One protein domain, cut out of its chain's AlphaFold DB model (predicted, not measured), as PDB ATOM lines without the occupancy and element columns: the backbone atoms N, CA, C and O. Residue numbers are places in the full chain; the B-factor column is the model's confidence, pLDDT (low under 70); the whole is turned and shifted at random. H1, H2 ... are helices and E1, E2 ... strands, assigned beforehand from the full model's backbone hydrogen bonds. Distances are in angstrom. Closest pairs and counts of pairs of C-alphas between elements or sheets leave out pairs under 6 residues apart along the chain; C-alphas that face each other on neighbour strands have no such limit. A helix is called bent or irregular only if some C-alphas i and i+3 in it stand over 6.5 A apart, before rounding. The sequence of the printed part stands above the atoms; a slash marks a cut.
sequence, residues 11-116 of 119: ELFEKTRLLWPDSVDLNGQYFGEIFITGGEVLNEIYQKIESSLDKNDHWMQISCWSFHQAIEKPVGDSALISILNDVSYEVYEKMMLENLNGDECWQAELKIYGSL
ATOM      1  N   GLU A  11     -42.753 -17.006 -46.828       94.00
ATOM      2  CA  GLU A  11     -44.036 -17.458 -46.281       94.00
ATOM      3  C   GLU A  11     -44.122 -17.219 -44.767       94.00
ATOM      4  O   GLU A  11     -45.186 -16.846 -44.276       94.00
ATOM      5  N   LEU A  12     -43.022 -17.388 -44.022       94.62
ATOM      6  CA  LEU A  12     -42.977 -17.052 -42.594       94.62
ATOM      7  C   LEU A  12     -43.105 -15.540 -42.357       94.62
ATOM      8  O   LEU A  12     -43.883 -15.119 -41.497       94.62
ATOM      9  N   PHE A  13     -42.404 -14.730 -43.153       95.44
ATOM     10  CA  PHE A  13     -42.535 -13.272 -43.136       95.44
ATOM     11  C   PHE A  13     -43.976 -12.827 -43.409       95.44
ATOM     12  O   PHE A  13     -44.543 -12.097 -42.602       95.44
ATOM     13  N   GLU A  14     -44.602 -13.304 -44.487       94.75
ATOM     14  CA  GLU A  14     -45.967 -12.918 -44.858       94.75
ATOM     15  C   GLU A  14     -46.989 -13.363 -43.813       94.75
ATOM     16  O   GLU A  14     -47.853 -12.579 -43.423       94.75
ATOM     17  N   LYS A  15     -46.869 -14.591 -43.290       94.81
ATOM     18  CA  LYS A  15     -47.715 -15.055 -42.179       94.81
ATOM     19  C   LYS A  15     -47.591 -14.149 -40.964       94.81
ATOM     20  O   LYS A  15     -48.596 -13.847 -40.334       94.81
ATOM     21  N   THR A  16     -46.375 -13.713 -40.655       95.75
ATOM     22  CA  THR A  16     -46.111 -12.829 -39.519       95.75
ATOM     23  C   THR A  16     -46.681 -11.447 -39.768       95.75
ATOM     24  O   THR A  16     -47.434 -10.958 -38.938       95.75
ATOM     25  N   ARG A  17     -46.415 -10.853 -40.936       95.38
ATOM     26  CA  ARG A  17     -46.943  -9.549 -41.349       95.38
ATOM     27  C   ARG A  17     -48.465  -9.487 -41.231       95.38
ATOM     28  O   ARG A  17     -48.990  -8.490 -40.758       95.38
ATOM     29  N   LEU A  18     -49.164 -10.557 -41.615       95.19
ATOM     30  CA  LEU A  18     -50.628 -10.651 -41.547       95.19
ATOM     31  C   LEU A  18     -51.201 -10.680 -40.119       95.19
ATOM     32  O   LEU A  18     -52.409 -10.507 -39.962       95.19
ATOM     33  N   LEU A  19     -50.380 -10.910 -39.089       95.44
ATOM     34  CA  LEU A  19     -50.806 -10.806 -37.687       95.44
ATOM     35  C   LEU A  19     -50.781  -9.367 -37.171       95.44
ATOM     36  O   LEU A  19     -51.465  -9.051 -36.198       95.44
ATOM     37  N   TRP A  20     -49.985  -8.505 -37.800       94.81
ATOM     38  CA  TRP A  20     -49.880  -7.100 -37.434       94.81
ATOM     39  C   TRP A  20     -50.993  -6.285 -38.101       94.81
ATOM     40  O   TRP A  20     -51.453  -6.637 -39.189       94.81
ATOM     41  N   PRO A  21     -51.447  -5.187 -37.473       93.56
ATOM     42  CA  PRO A  21     -52.357  -4.256 -38.129       93.56
ATOM     43  C   PRO A  21     -51.675  -3.606 -39.340       93.56
ATOM     44  O   PRO A  21     -50.467  -3.400 -39.335       93.56
ATOM     45  N   ASP A  22     -52.445  -3.215 -40.359       92.19
ATOM     46  CA  ASP A  22     -51.886  -2.578 -41.563       92.19
ATOM     47  C   ASP A  22     -51.140  -1.267 -41.254       92.19
ATOM     48  O   ASP A  22     -50.193  -0.898 -41.954       92.19
ATOM     49  N   SER A  23     -51.554  -0.567 -40.195       91.19
ATOM     50  CA  SER A  23     -50.896   0.635 -39.695       91.19
ATOM     51  C   SER A  23     -50.930   0.737 -38.170       91.19
ATOM     52  O   SER A  23     -51.795   0.165 -37.504       91.19
ATOM     53  N   VAL A  24     -49.977   1.487 -37.614       90.88
ATOM     54  CA  VAL A  24     -49.841   1.744 -36.176       90.88
ATOM     55  C   VAL A  24     -49.696   3.242 -35.927       90.88
ATOM     56  O   VAL A  24     -48.792   3.871 -36.475       90.88
ATOM     57  N   ASP A  25     -50.564   3.802 -35.082       91.44
ATOM     58  CA  ASP A  25     -50.479   5.193 -34.621       91.44
ATOM     59  C   ASP A  25     -49.729   5.272 -33.284       91.44
ATOM     60  O   ASP A  25     -50.209   4.814 -32.243       91.44
ATOM     61  N   LEU A  26     -48.538   5.861 -33.322       90.06
ATOM     62  CA  LEU A  26     -47.680   6.109 -32.169       90.06
ATOM     63  C   LEU A  26     -48.053   7.385 -31.402       90.06
ATOM     64  O   LEU A  26     -47.565   7.570 -30.286       90.06
ATOM     65  N   ASN A  27     -48.928   8.257 -31.924       90.75
ATOM     66  CA  ASN A  27     -49.491   9.353 -31.113       90.75
ATOM     67  C   ASN A  27     -50.357   8.812 -29.976       90.75
ATOM     68  O   ASN A  27     -50.511   9.463 -28.942       90.75
ATOM     69  N   GLY A  28     -50.896   7.616 -30.181       89.44
ATOM     70  CA  GLY A  28     -51.446   6.778 -29.145       89.44
ATOM     71  C   GLY A  28     -52.784   6.171 -29.493       89.44
ATOM     72  O   GLY A  28     -53.542   6.670 -30.322       89.44
ATOM     73  N   GLN A  29     -53.080   5.077 -28.808       92.44
ATOM     74  CA  GLN A  29     -54.326   4.347 -28.968       92.44
ATOM     75  C   GLN A  29     -54.715   3.635 -27.670       92.44
ATOM     76  O   GLN A  29     -53.908   3.477 -26.749       92.44
ATOM     77  N   TYR A  30     -55.986   3.242 -27.586       92.88
ATOM     78  CA  TYR A  30     -56.530   2.571 -26.410       92.88
ATOM     79  C   TYR A  30     -56.311   1.059 -26.463       92.88
ATOM     80  O   TYR A  30     -56.715   0.383 -27.411       92.88
ATOM     81  N   PHE A  31     -55.765   0.515 -25.380       91.00
ATOM     82  CA  PHE A  31     -55.678  -0.913 -25.106       91.00
ATOM     83  C   PHE A  31     -56.569  -1.221 -23.899       91.00
ATOM     84  O   PHE A  31     -56.157  -1.141 -22.743       91.00
ATOM     85  N   GLY A  32     -57.845  -1.511 -24.170       89.50
ATOM     86  CA  GLY A  32     -58.861  -1.568 -23.118       89.50
ATOM     87  C   GLY A  32     -59.136  -0.167 -22.569       89.50
ATOM     88  O   GLY A  32     -59.560   0.709 -23.317       89.50
ATOM     89  N   GLU A  33     -58.887   0.046 -21.278       93.31
ATOM     90  CA  GLU A  33     -59.114   1.334 -20.601       93.31
ATOM     91  C   GLU A  33     -57.863   2.233 -20.558       93.31
ATOM     92  O   GLU A  33     -57.937   3.379 -20.117       93.31
ATOM     93  N   ILE A  34     -56.712   1.733 -21.020       94.56
ATOM     94  CA  ILE A  34     -55.421   2.424 -20.931       94.56
ATOM     95  C   ILE A  34     -55.091   3.070 -22.281       94.56
ATOM     96  O   ILE A  34     -55.184   2.418 -23.320       94.56
ATOM     97  N   PHE A  35     -54.700   4.348 -22.267       94.31
ATOM     98  CA  PHE A  35     -54.188   5.062 -23.440       94.31
ATOM     99  C   PHE A  35     -52.657   5.018 -23.450       94.31
ATOM    100  O   PHE A  35     -52.028   5.447 -22.481       94.31
ATOM    101  N   ILE A  36     -52.074   4.496 -24.527       93.81
ATOM    102  CA  ILE A  36     -50.637   4.213 -24.647       93.81
ATOM    103  C   ILE A  36     -50.086   4.952 -25.864       93.81
ATOM    104  O   ILE A  36     -50.782   5.050 -26.872       93.81
ATOM    105  N   THR A  37     -48.865   5.484 -25.769       92.31
ATOM    106  CA  THR A  37     -48.212   6.303 -26.806       92.31
ATOM    107  C   THR A  37     -46.770   5.854 -27.061       92.31
ATOM    108  O   THR A  37     -46.175   5.132 -26.260       92.31
ATOM    109  N   GLY A  38     -46.189   6.301 -28.177       88.06
ATOM    110  CA  GLY A  38     -44.804   6.017 -28.550       88.06
ATOM    111  C   GLY A  38     -44.542   4.533 -28.816       88.06
ATOM    112  O   GLY A  38     -45.456   3.782 -29.148       88.06
ATOM    113  N   GLY A  39     -43.286   4.106 -28.651       87.44
ATOM    114  CA  GLY A  39     -42.869   2.714 -28.880       87.44
ATOM    115  C   GLY A  39     -43.626   1.680 -28.037       87.44
ATOM    116  O   GLY A  39     -43.798   0.548 -28.473       87.44
ATOM    117  N   GLU A  40     -44.191   2.074 -26.892       90.56
ATOM    118  CA  GLU A  40     -44.984   1.171 -26.048       90.56
ATOM    119  C   GLU A  40     -46.245   0.653 -26.758       90.56
ATOM    120  O   GLU A  40     -46.708  -0.456 -26.503       90.56
ATOM    121  N   VAL A  41     -46.758   1.403 -27.735       92.81
ATOM    122  CA  VAL A  41     -47.842   0.940 -28.606       92.81
ATOM    123  C   VAL A  41     -47.444  -0.331 -29.367       92.81
ATOM    124  O   VAL A  41     -48.261  -1.241 -29.517       92.81
ATOM    125  N   LEU A  42     -46.197  -0.415 -29.840       92.19
ATOM    126  CA  LEU A  42     -45.684  -1.591 -30.549       92.19
ATOM    127  C   LEU A  42     -45.522  -2.784 -29.605       92.19
ATOM    128  O   LEU A  42     -45.819  -3.909 -30.011       92.19
ATOM    129  N   ASN A  43     -45.108  -2.541 -28.358       92.94
ATOM    130  CA  ASN A  43     -45.003  -3.573 -27.321       92.94
ATOM    131  C   ASN A  43     -46.359  -4.208 -27.021       92.94
ATOM    132  O   ASN A  43     -46.481  -5.428 -26.968       92.94
ATOM    133  N   GLU A  44     -47.400  -3.397 -26.884       95.38
ATOM    134  CA  GLU A  44     -48.752  -3.878 -26.591       95.38
ATOM    135  C   GLU A  44     -49.365  -4.676 -27.746       95.38
ATOM    136  O   GLU A  44     -50.028  -5.695 -27.535       95.38
ATOM    137  N   ILE A  45     -49.122  -4.246 -28.988       95.12
ATOM    138  CA  ILE A  45     -49.516  -5.019 -30.173       95.12
ATOM    139  C   ILE A  45     -48.770  -6.355 -30.188       95.12
ATOM    140  O   ILE A  45     -49.407  -7.400 -30.341       95.12
ATOM    141  N   TYR A  46     -47.453  -6.335 -29.975       95.75
ATOM    142  CA  TYR A  46     -46.634  -7.541 -29.909       95.75
ATOM    143  C   TYR A  46     -47.140  -8.518 -28.842       95.75
ATOM    144  O   TYR A  46     -47.401  -9.675 -29.160       95.75
ATOM    145  N   GLN A  47     -47.361  -8.062 -27.606       95.50
ATOM    146  CA  GLN A  47     -47.832  -8.908 -26.504       95.50
ATOM    147  C   GLN A  47     -49.196  -9.540 -26.805       95.50
ATOM    148  O   GLN A  47     -49.423 -10.718 -26.516       95.50
ATOM    149  N   LYS A  48     -50.113  -8.792 -27.431       96.00
ATOM    150  CA  LYS A  48     -51.400  -9.339 -27.882       96.00
ATOM    151  C   LYS A  48     -51.218 -10.427 -28.935       96.00
ATOM    152  O   LYS A  48     -51.848 -11.476 -28.809       96.00
ATOM    153  N   ILE A  49     -50.360 -10.205 -29.931       96.31
ATOM    154  CA  ILE A  49     -50.047 -11.213 -30.951       96.31
ATOM    155  C   ILE A  49     -49.436 -12.447 -30.286       96.31
ATOM    156  O   ILE A  49     -49.989 -13.535 -30.424       96.31
ATOM    157  N   GLU A  50     -48.370 -12.281 -29.505       95.88
ATOM    158  CA  GLU A  50     -47.649 -13.361 -28.824       95.88
ATOM    159  C   GLU A  50     -48.583 -14.199 -27.942       95.88
ATOM    160  O   GLU A  50     -48.590 -15.425 -28.034       95.88
ATOM    161  N   SER A  51     -49.445 -13.551 -27.151       96.06
ATOM    162  CA  SER A  51     -50.409 -14.243 -26.285       96.06
ATOM    163  C   SER A  51     -51.460 -15.070 -27.039       96.06
ATOM    164  O   SER A  51     -52.079 -15.953 -26.442       96.06
ATOM    165  N   SER A  52     -51.659 -14.807 -28.336       96.00
ATOM    166  CA  SER A  52     -52.581 -15.554 -29.199       96.00
ATOM    167  C   SER A  52     -51.941 -16.757 -29.904       96.00
ATOM    168  O   SER A  52     -52.665 -17.602 -30.434       96.00
ATOM    169  N   LEU A  53     -50.607 -16.851 -29.910       94.69
ATOM    170  CA  LEU A  53     -49.867 -17.922 -30.578       94.69
ATOM    171  C   LEU A  53     -49.848 -19.216 -29.753       94.69
ATOM    172  O   LEU A  53     -49.947 -19.213 -28.523       94.69
ATOM    173  N   ASP A  54     -49.659 -20.349 -30.437       93.19
ATOM    174  CA  ASP A  54     -49.334 -21.608 -29.763       93.19
ATOM    175  C   ASP A  54     -47.954 -21.489 -29.101       93.19
ATOM    176  O   ASP A  54     -46.956 -21.133 -29.733       93.19
ATOM    177  N   LYS A  55     -47.886 -21.841 -27.814       90.19
ATOM    178  CA  LYS A  55     -46.648 -21.840 -27.025       90.19
ATOM    179  C   LYS A  55     -45.582 -22.789 -27.577       90.19
ATOM    180  O   LYS A  55     -44.411 -22.604 -27.264       90.19
ATOM    181  N   ASN A  56     -45.969 -23.772 -28.386       90.38
ATOM    182  CA  ASN A  56     -45.047 -24.709 -29.028       90.38
ATOM    183  C   ASN A  56     -44.669 -24.301 -30.462       90.38
ATOM    184  O   ASN A  56     -43.823 -24.954 -31.073       90.38
ATOM    185  N   ASP A  57     -45.270 -23.242 -31.014       91.12
ATOM    186  CA  ASP A  57     -44.904 -22.713 -32.330       91.12
ATOM    187  C   ASP A  57     -43.742 -21.721 -32.196       91.12
ATOM    188  O   ASP A  57     -43.897 -20.499 -32.271       91.12
ATOM    189  N   HIS A  58     -42.550 -22.271 -31.961       90.31
ATOM    190  CA  HIS A  58     -41.339 -21.474 -31.770       90.31
ATOM    191  C   HIS A  58     -41.014 -20.609 -32.996       90.31
ATOM    192  O   HIS A  58     -40.469 -19.520 -32.839       90.31
ATOM    193  N   TRP A  59     -41.375 -21.062 -34.204       93.12
ATOM    194  CA  TRP A  59     -41.133 -20.321 -35.442       93.12
ATOM    195  C   TRP A  59     -41.969 -19.055 -35.516       93.12
ATOM    196  O   TRP A  59     -41.428 -17.994 -35.820       93.12
ATOM    197  N   MET A  60     -43.262 -19.138 -35.206       95.06
ATOM    198  CA  MET A  60     -44.104 -17.944 -35.176       95.06
ATOM    199  C   MET A  60     -43.728 -17.001 -34.035       95.06
ATOM    200  O   MET A  60     -43.742 -15.791 -34.245       95.06
ATOM    201  N   GLN A  61     -43.343 -17.524 -32.867       93.88
ATOM    202  CA  GLN A  61     -42.906 -16.697 -31.736       93.88
ATOM    203  C   GLN A  61     -41.665 -15.869 -32.077       93.88
ATOM    204  O   GLN A  61     -41.710 -14.640 -32.018       93.88
ATOM    205  N   ILE A  62     -40.578 -16.521 -32.503       94.75
ATOM    206  CA  ILE A  62     -39.341 -15.807 -32.844       94.75
ATOM    207  C   ILE A  62     -39.543 -14.894 -34.057       94.75
ATOM    208  O   ILE A  62     -39.004 -13.791 -34.094       94.75
ATOM    209  N   SER A  63     -40.387 -15.299 -35.009       95.81
ATOM    210  CA  SER A  63     -40.727 -14.472 -36.160       95.81
ATOM    211  C   SER A  63     -41.460 -13.189 -35.758       95.81
ATOM    212  O   SER A  63     -41.098 -12.110 -36.225       95.81
ATOM    213  N   CYS A  64     -42.453 -13.264 -34.865       96.38
ATOM    214  CA  CYS A  64     -43.160 -12.078 -34.373       96.38
ATOM    215  C   CYS A  64     -42.226 -11.136 -33.613       96.38
ATOM    216  O   CYS A  64     -42.331  -9.920 -33.776       96.38
ATOM    217  N   TRP A  65     -41.287 -11.686 -32.841       95.56
ATOM    218  CA  TRP A  65     -40.272 -10.898 -32.146       95.56
ATOM    219  C   TRP A  65     -39.325 -10.190 -33.126       95.56
ATOM    220  O   TRP A  65     -39.117  -8.980 -33.038       95.56
ATOM    221  N   SER A  66     -38.826 -10.905 -34.133       96.06
ATOM    222  CA  SER A  66     -38.006 -10.319 -35.197       96.06
ATOM    223  C   SER A  66     -38.749  -9.247 -35.992       96.06
ATOM    224  O   SER A  66     -38.154  -8.236 -36.361       96.06
ATOM    225  N   PHE A  67     -40.048  -9.433 -36.237       95.94
ATOM    226  CA  PHE A  67     -40.883  -8.447 -36.920       95.94
ATOM    227  C   PHE A  67     -41.099  -7.193 -36.066       95.94
ATOM    228  O   PHE A  67     -40.955  -6.088 -36.575       95.94
ATOM    229  N   HIS A  68     -41.355  -7.348 -34.764       94.62
ATOM    230  CA  HIS A  68     -41.441  -6.232 -33.818       94.62
ATOM    231  C   HIS A  68     -40.168  -5.365 -33.853       94.62
ATOM    232  O   HIS A  68     -40.244  -4.165 -34.108       94.62
ATOM    233  N   GLN A  69     -38.988  -5.984 -33.740       93.06
ATOM    234  CA  GLN A  69     -37.700  -5.280 -33.835       93.06
ATOM    235  C   GLN A  69     -37.474  -4.631 -35.213       93.06
ATOM    236  O   GLN A  69     -36.847  -3.572 -35.324       93.06
ATOM    237  N   ALA A  70     -37.970  -5.268 -36.277       92.75
ATOM    238  CA  ALA A  70     -37.897  -4.739 -37.633       92.75
ATOM    239  C   ALA A  70     -38.803  -3.518 -37.837       92.75
ATOM    240  O   ALA A  70     -38.461  -2.685 -38.669       92.75
ATOM    241  N   ILE A  71     -39.901  -3.389 -37.079       89.31
ATOM    242  CA  ILE A  71     -40.734  -2.179 -37.048       89.31
ATOM    243  C   ILE A  71     -40.044  -1.070 -36.261       89.31
ATOM    244  O   ILE A  71     -40.040   0.063 -36.724       89.31
ATOM    245  N   GLU A  72     -39.450  -1.376 -35.102       83.12
ATOM    246  CA  GLU A  72     -38.829  -0.370 -34.227       83.12
ATOM    247  C   GLU A  72     -37.634   0.349 -34.876       83.12
ATOM    248  O   GLU A  72     -37.447   1.551 -34.690       83.12
ATOM    249  N   LYS A  73     -36.822  -0.361 -35.672       71.88
ATOM    250  CA  LYS A  73     -35.624   0.200 -36.329       71.88
ATOM    251  C   LYS A  73     -35.890   1.364 -37.306       71.88
ATOM    252  O   LYS A  73     -35.105   2.314 -37.283       71.88
ATOM    253  N   PRO A  74     -36.893   1.296 -38.202       61.44
ATOM    254  CA  PRO A  74     -37.214   2.364 -39.149       61.44
ATOM    255  C   PRO A  74     -38.098   3.483 -38.585       61.44
ATOM    256  O   PRO A  74     -38.341   4.440 -39.322       61.44
ATOM    257  N   VAL A  75     -38.557   3.419 -37.325       61.19
ATOM    258  CA  VAL A  75     -39.336   4.506 -36.702       61.19
ATOM    259  C   VAL A  75     -38.449   5.747 -36.536       61.19
ATOM    260  O   VAL A  75     -37.840   5.983 -35.497       61.19
ATOM    261  N   GLY A  76     -38.339   6.549 -37.595       58.44
ATOM    262  CA  GLY A  76     -37.990   7.964 -37.481       58.44
ATOM    263  C   GLY A  76     -39.113   8.727 -36.770       58.44
ATOM    264  O   GLY A  76     -40.056   8.125 -36.267       58.44
ATOM    265  N   ASP A  77     -39.087  10.058 -36.786       60.81
ATOM    266  CA  ASP A  77     -40.097  10.904 -36.115       60.81
ATOM    267  C   ASP A  77     -41.544  10.776 -36.678       60.81
ATOM    268  O   ASP A  77     -42.403  11.611 -36.389       60.81
ATOM    269  N   SER A  78     -41.844   9.765 -37.507       70.19
ATOM    270  CA  SER A  78     -43.198   9.510 -37.999       70.19
ATOM    271  C   SER A  78     -44.059   8.909 -36.900       70.19
ATOM    272  O   SER A  78     -43.798   7.821 -36.394       70.19
ATOM    273  N   ALA A  79     -45.149   9.601 -36.584       80.44
ATOM    274  CA  ALA A  79     -46.117   9.114 -35.620       80.44
ATOM    275  C   ALA A  79     -47.083   8.063 -36.194       80.44
ATOM    276  O   ALA A  79     -47.814   7.447 -35.433       80.44
ATOM    277  N   LEU A  80     -47.101   7.842 -37.513       86.88
ATOM    278  CA  LEU A  80     -47.902   6.795 -38.153       86.88
ATOM    279  C   LEU A  80     -46.978   5.871 -38.947       86.88
ATOM    280  O   LEU A  80     -46.237   6.337 -39.814       86.88
ATOM    281  N   ILE A  81     -47.051   4.577 -38.656       86.19
ATOM    282  CA  ILE A  81     -46.292   3.524 -39.334       86.19
ATOM    283  C   ILE A  81     -47.251   2.750 -40.235       86.19
ATOM    284  O   ILE A  81     -48.312   2.323 -39.784       86.19
ATOM    285  N   SER A  82     -46.882   2.547 -41.495       86.69
ATOM    286  CA  SER A  82     -47.530   1.617 -42.417       86.69
ATOM    287  C   SER A  82     -46.753   0.306 -42.418       86.69
ATOM    288  O   SER A  82     -45.692   0.217 -43.029       86.69
ATOM    289  N   ILE A  83     -47.285  -0.740 -41.786       85.88
ATOM    290  CA  ILE A  83     -46.596  -2.036 -41.686       85.88
ATOM    291  C   ILE A  83     -46.275  -2.609 -43.071       85.88
ATOM    292  O   ILE A  83     -45.206  -3.177 -43.275       85.88
ATOM    293  N   LEU A  84     -47.172  -2.406 -44.041       78.81
ATOM    294  CA  LEU A  84     -46.978  -2.859 -45.418       78.81
ATOM    295  C   LEU A  84     -45.792  -2.176 -46.118       78.81
ATOM    296  O   LEU A  84     -45.133  -2.803 -46.942       78.81
ATOM    297  N   ASN A  85     -45.552  -0.894 -45.832       80.19
ATOM    298  CA  ASN A  85     -44.562  -0.095 -46.560       80.19
ATOM    299  C   ASN A  85     -43.240   0.050 -45.799       80.19
ATOM    300  O   ASN A  85     -42.199   0.214 -46.432       80.19
ATOM    301  N   ASP A  86     -43.286   0.002 -44.469       81.50
ATOM    302  CA  ASP A  86     -42.162   0.373 -43.609       81.50
ATOM    303  C   ASP A  86     -41.363  -0.843 -43.119       81.50
ATOM    304  O   ASP A  86     -40.207  -0.695 -42.723       81.50
ATOM    305  N   VAL A  87     -41.929  -2.056 -43.192       88.19
ATOM    306  CA  VAL A  87     -41.235  -3.299 -42.818       88.19
ATOM    307  C   VAL A  87     -40.926  -4.123 -44.060       88.19
ATOM    308  O   VAL A  87     -41.787  -4.818 -44.601       88.19
ATOM    309  N   SER A  88     -39.673  -4.077 -44.510       91.50
ATOM    310  CA  SER A  88     -39.216  -4.904 -45.626       91.50
ATOM    311  C   SER A  88     -38.811  -6.307 -45.163       91.50
ATOM    312  O   SER A  88     -38.355  -6.504 -44.029       91.50
ATOM    313  N   TYR A  89     -38.924  -7.281 -46.070       93.31
ATOM    314  CA  TYR A  89     -38.468  -8.651 -45.829       93.31
ATOM    315  C   TYR A  89     -36.984  -8.694 -45.430       93.31
ATOM    316  O   TYR A  89     -36.609  -9.462 -44.554       93.31
ATOM    317  N   GLU A  90     -36.139  -7.842 -46.011       93.06
ATOM    318  CA  GLU A  90     -34.699  -7.807 -45.733       93.06
ATOM    319  C   GLU A  90     -34.388  -7.352 -44.301       93.06
ATOM    320  O   GLU A  90     -33.494  -7.902 -43.654       93.06
ATOM    321  N   VAL A  91     -35.117  -6.353 -43.786       92.94
ATOM    322  CA  VAL A  91     -34.947  -5.891 -42.397       92.94
ATOM    323  C   VAL A  91     -35.422  -6.972 -41.432       92.94
ATOM    324  O   VAL A  91     -34.713  -7.287 -40.475       92.94
ATOM    325  N   TYR A  92     -36.571  -7.582 -41.722       95.25
ATOM    326  CA  TYR A  92     -37.086  -8.727 -40.978       95.25
ATOM    327  C   TYR A  92     -36.097  -9.905 -40.974       95.25
ATOM    328  O   TYR A  92     -35.762 -10.412 -39.904       95.25
ATOM    329  N   GLU A  93     -35.568 -10.311 -42.135       95.56
ATOM    330  CA  GLU A  93     -34.639 -11.443 -42.254       95.56
ATOM    331  C   GLU A  93     -33.362 -11.180 -41.455       95.56
ATOM    332  O   GLU A  93     -32.853 -12.079 -40.782       95.56
ATOM    333  N   LYS A  94     -32.875  -9.935 -41.455       94.62
ATOM    334  CA  LYS A  94     -31.748  -9.540 -40.613       94.62
ATOM    335  C   LYS A  94     -32.059  -9.735 -39.124       94.62
ATOM    336  O   LYS A  94     -31.217 -10.290 -38.423       94.62
ATOM    337  N   MET A  95     -33.232  -9.315 -38.638       95.56
ATOM    338  CA  MET A  95     -33.597  -9.477 -37.217       95.56
ATOM    339  C   MET A  95     -33.819 -10.949 -36.860       95.56
ATOM    340  O   MET A  95     -33.450 -11.389 -35.773       95.56
ATOM    341  N   MET A  96     -34.369 -11.739 -37.782       95.81
ATOM    342  CA  MET A  96     -34.519 -13.188 -37.630       95.81
ATOM    343  C   MET A  96     -33.166 -13.876 -37.444       95.81
ATOM    344  O   MET A  96     -32.981 -14.649 -36.506       95.81
ATOM    345  N   LEU A  97     -32.190 -13.552 -38.293       95.19
ATOM    346  CA  LEU A  97     -30.838 -14.095 -38.183       95.19
ATOM    347  C   LEU A  97     -30.112 -13.610 -36.922       95.19
ATOM    348  O   LEU A  97     -29.418 -14.406 -36.296       95.19
ATOM    349  N   GLU A  98     -30.275 -12.340 -36.533       94.50
ATOM    350  CA  GLU A  98     -29.709 -11.804 -35.286       94.50
ATOM    351  C   GLU A  98     -30.238 -12.570 -34.060       94.50
ATOM    352  O   GLU A  98     -29.437 -12.998 -33.229       94.50
ATOM    353  N   ASN A  99     -31.548 -12.833 -33.986       94.12
ATOM    354  CA  ASN A  99     -32.150 -13.580 -32.876       94.12
ATOM    355  C   ASN A  99     -31.727 -15.057 -32.862       94.12
ATOM    356  O   ASN A  99     -31.322 -15.571 -31.821       94.12
ATOM    357  N   LEU A 100     -31.747 -15.730 -34.016       94.06
ATOM    358  CA  LEU A 100     -31.336 -17.136 -34.131       94.06
ATOM    359  C   LEU A 100     -29.842 -17.353 -33.846       94.06
ATOM    360  O   LEU A 100     -29.436 -18.439 -33.440       94.06
ATOM    361  N   ASN A 101     -29.010 -16.339 -34.079       92.75
ATOM    362  CA  ASN A 101     -27.578 -16.393 -33.799       92.75
ATOM    363  C   ASN A 101     -27.222 -15.907 -32.380       92.75
ATOM    364  O   ASN A 101     -26.055 -15.970 -31.995       92.75
ATOM    365  N   GLY A 102     -28.193 -15.391 -31.620       84.50
ATOM    366  CA  GLY A 102     -27.957 -14.740 -30.331       84.50
ATOM    367  C   GLY A 102     -27.647 -15.693 -29.174       84.50
ATOM    368  O   GLY A 102     -26.885 -15.323 -28.284       84.50
ATOM    369  N   ASP A 103     -28.200 -16.909 -29.187       81.75
ATOM    370  CA  ASP A 103     -28.043 -17.894 -28.107       81.75
ATOM    371  C   ASP A 103     -27.777 -19.304 -28.674       81.75
ATOM    372  O   ASP A 103     -28.216 -19.656 -29.772       81.75
ATOM    373  N   GLU A 104     -27.049 -20.130 -27.922       81.50
ATOM    374  CA  GLU A 104     -26.751 -21.521 -28.271       81.50
ATOM    375  C   GLU A 104     -28.024 -22.370 -28.391       81.50
ATOM    376  O   GLU A 104     -28.057 -23.324 -29.173       81.50
ATOM    377  N   CYS A 105     -29.088 -22.005 -27.665       83.38
ATOM    378  CA  CYS A 105     -30.362 -22.724 -27.709       83.38
ATOM    379  C   CYS A 105     -31.052 -22.690 -29.084       83.38
ATOM    380  O   CYS A 105     -31.854 -23.578 -29.354       83.38
ATOM    381  N   TRP A 106     -30.685 -21.752 -29.965       86.94
ATOM    382  CA  TRP A 106     -31.265 -21.586 -31.304       86.94
ATOM    383  C   TRP A 106     -30.433 -22.191 -32.438       86.94
ATOM    384  O   TRP A 106     -30.789 -22.065 -33.608       86.94
ATOM    385  N   GLN A 107     -29.304 -22.845 -32.152       88.94
ATOM    386  CA  GLN A 107     -28.389 -23.310 -33.206       88.94
ATOM    387  C   GLN A 107     -29.010 -24.363 -34.136       88.94
ATOM    388  O   GLN A 107     -28.655 -24.437 -35.318       88.94
ATOM    389  N   ALA A 108     -29.935 -25.185 -33.632       88.62
ATOM    390  CA  ALA A 108     -30.655 -26.151 -34.460       88.62
ATOM    391  C   ALA A 108     -31.604 -25.433 -35.432       88.62
ATOM    392  O   ALA A 108     -31.589 -25.711 -36.635       88.62
ATOM    393  N   GLU A 109     -32.362 -24.469 -34.925       90.12
ATOM    394  CA  GLU A 109     -33.268 -23.601 -35.664       90.12
ATOM    395  C   GLU A 109     -32.499 -22.755 -36.679       90.12
ATOM    396  O   GLU A 109     -32.871 -22.734 -37.844       90.12
ATOM    397  N   LEU A 110     -31.364 -22.155 -36.323       91.25
ATOM    398  CA  LEU A 110     -30.527 -21.399 -37.261       91.25
ATOM    399  C   LEU A 110     -30.119 -22.250 -38.468       91.25
ATOM    400  O   LEU A 110     -30.197 -21.807 -39.616       91.25
ATOM    401  N   LYS A 111     -29.713 -23.497 -38.220       90.56
ATOM    402  CA  LYS A 111     -29.289 -24.425 -39.273       90.56
ATOM    403  C   LYS A 111     -30.444 -24.809 -40.192       90.56
ATOM    404  O   LYS A 111     -30.264 -24.909 -41.404       90.56
ATOM    405  N   ILE A 112     -31.623 -25.004 -39.611       90.94
ATOM    406  CA  ILE A 112     -32.862 -25.239 -40.345       90.94
ATOM    407  C   ILE A 112     -33.219 -24.008 -41.179       90.94
ATOM    408  O   ILE A 112     -33.398 -24.129 -42.388       90.94
ATOM    409  N   TYR A 113     -33.281 -22.832 -40.558       91.06
ATOM    410  CA  TYR A 113     -33.678 -21.576 -41.184       91.06
ATOM    411  C   TYR A 113     -32.752 -21.215 -42.348       91.06
ATOM    412  O   TYR A 113     -33.211 -20.825 -43.418       91.06
ATOM    413  N   GLY A 114     -31.443 -21.431 -42.185       89.69
ATOM    414  CA  GLY A 114     -30.450 -21.264 -43.247       89.69
ATOM    415  C   GLY A 114     -30.598 -22.241 -44.421       89.69
ATOM    416  O   GLY A 114     -30.041 -21.979 -45.483       89.69
ATOM    417  N   SER A 115     -31.338 -23.341 -44.251       88.62
ATOM    418  CA  SER A 115     -31.649 -24.306 -45.317       88.62
ATOM    419  C   SER A 115     -33.001 -24.074 -46.002       88.62
ATOM    420  O   SER A 115     -33.276 -24.725 -47.009       88.62
ATOM    421  N   LEU A 116     -33.837 -23.172 -45.472       87.38
ATOM    422  CA  LEU A 116     -35.112 -22.803 -46.087       87.38
ATOM    423  C   LEU A 116     -34.888 -21.992 -47.368       87.38
ATOM    424  O   LEU A 116     -33.972 -21.170 -47.449       87.38
TER     425      LEU A 116
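Overview. This is residues 11 to 116 of the 119 residues of an uncharacterized protein of Pseudoalteromonas sp. NBT06-2 (UniProt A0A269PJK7). Helix H3 runs through the middle of this helical domain, with H2 side by side with it and with H1 and H5 packed across it at steep angles. Two small two-stranded sheets, E1 with E4 and E2 with E3, lie toward one end of the long axis, and H6, folded back after H5, lies at the other. The printed part has 106 residues, with six named helices and four named strands in the order H1 E1 E2 E3 H2 H3 E4 H4 H5 H6; both sheets are antiparallel and the class is mostly helix. The whole is compact, with a radius of gyration of the C-alphas of 14.2 A, and spans 41 by 27 by 23 A, only just elongated.

Along the chain. One sheet holds E1, residues 23 to 25, and E4, residues 80 to 82; the other holds E2, residues 29 to 31, and E3, residues 34 to 36. H3, residues 58 to 72, is the longest helix, 21.4 A from C-alpha 58 at (-41.339, -21.474, -31.770) to C-alpha 72. H2, residues 40 to 52, measures 18.6 A, and H5, residues 89 to 100, 16.1 A. H1, residues 11 to 17, begins with C-alpha 11 at (-44.036, -17.458, -46.281) and measures 9.8 A. H4, residues 83 to 86, measures 5.4 A. H6, residues 104 to 113, measures 14.7 A and ends with C-alpha 113 at (-33.678, -21.576, -41.184); it is irregular, with C-alphas 105 and 108 7.6 A apart.

Arrangement. E1 and E4 are antiparallel at 169 degrees, with N 24 and O 81 2.9 A apart, within hydrogen-bond range. The hairpin E2 and E3, antiparallel at 136 degrees, has N 31 and O 34 within hydrogen-bond range at 2.9 A. The closest C-alphas of E2 and H2, Gln 29 and Val 41, are 7.3 A apart. H2 and the hub H3 form a helical hairpin: they touch at a shallow tilt of 13 degrees, opposite ways, with C-alphas 50 and 61 closest at 6.5 A. H3 touches H1 at a steep tilt of 52 degrees, the same way, with C-alphas 16 and 64 closest at 6.0 A. H3 also touches H5 at a steep tilt of 58 degrees, opposite ways, with C-alphas 66 and 95 closest at 4.9 A. H4 is close to H3 but not clearly touching, with C-alphas 71 and 86 closest at 7.2 A. In the helical hairpin H5 and H6, H5 touches H6 with residues 97 to 100 alone, and C-alphas 100 and 106 are closest at 5.3 A. H3 and H6 are apart. H1, H2, H3 and H5 have every O i to N i+4 pair within hydrogen-bond range and H6 has 4 of 6, while H4 is too short for such a pair.

Size, cuts and confidence. The two C-alphas farthest apart, those of Glu 33 and Ser 115, are 45.0 A apart. The printed part has no cut and no long link; the link from H3 to E4, 7 residues, is short but not tight. Mean pLDDT of the printed part is 90.1, and residues 74 to 77 are under 70.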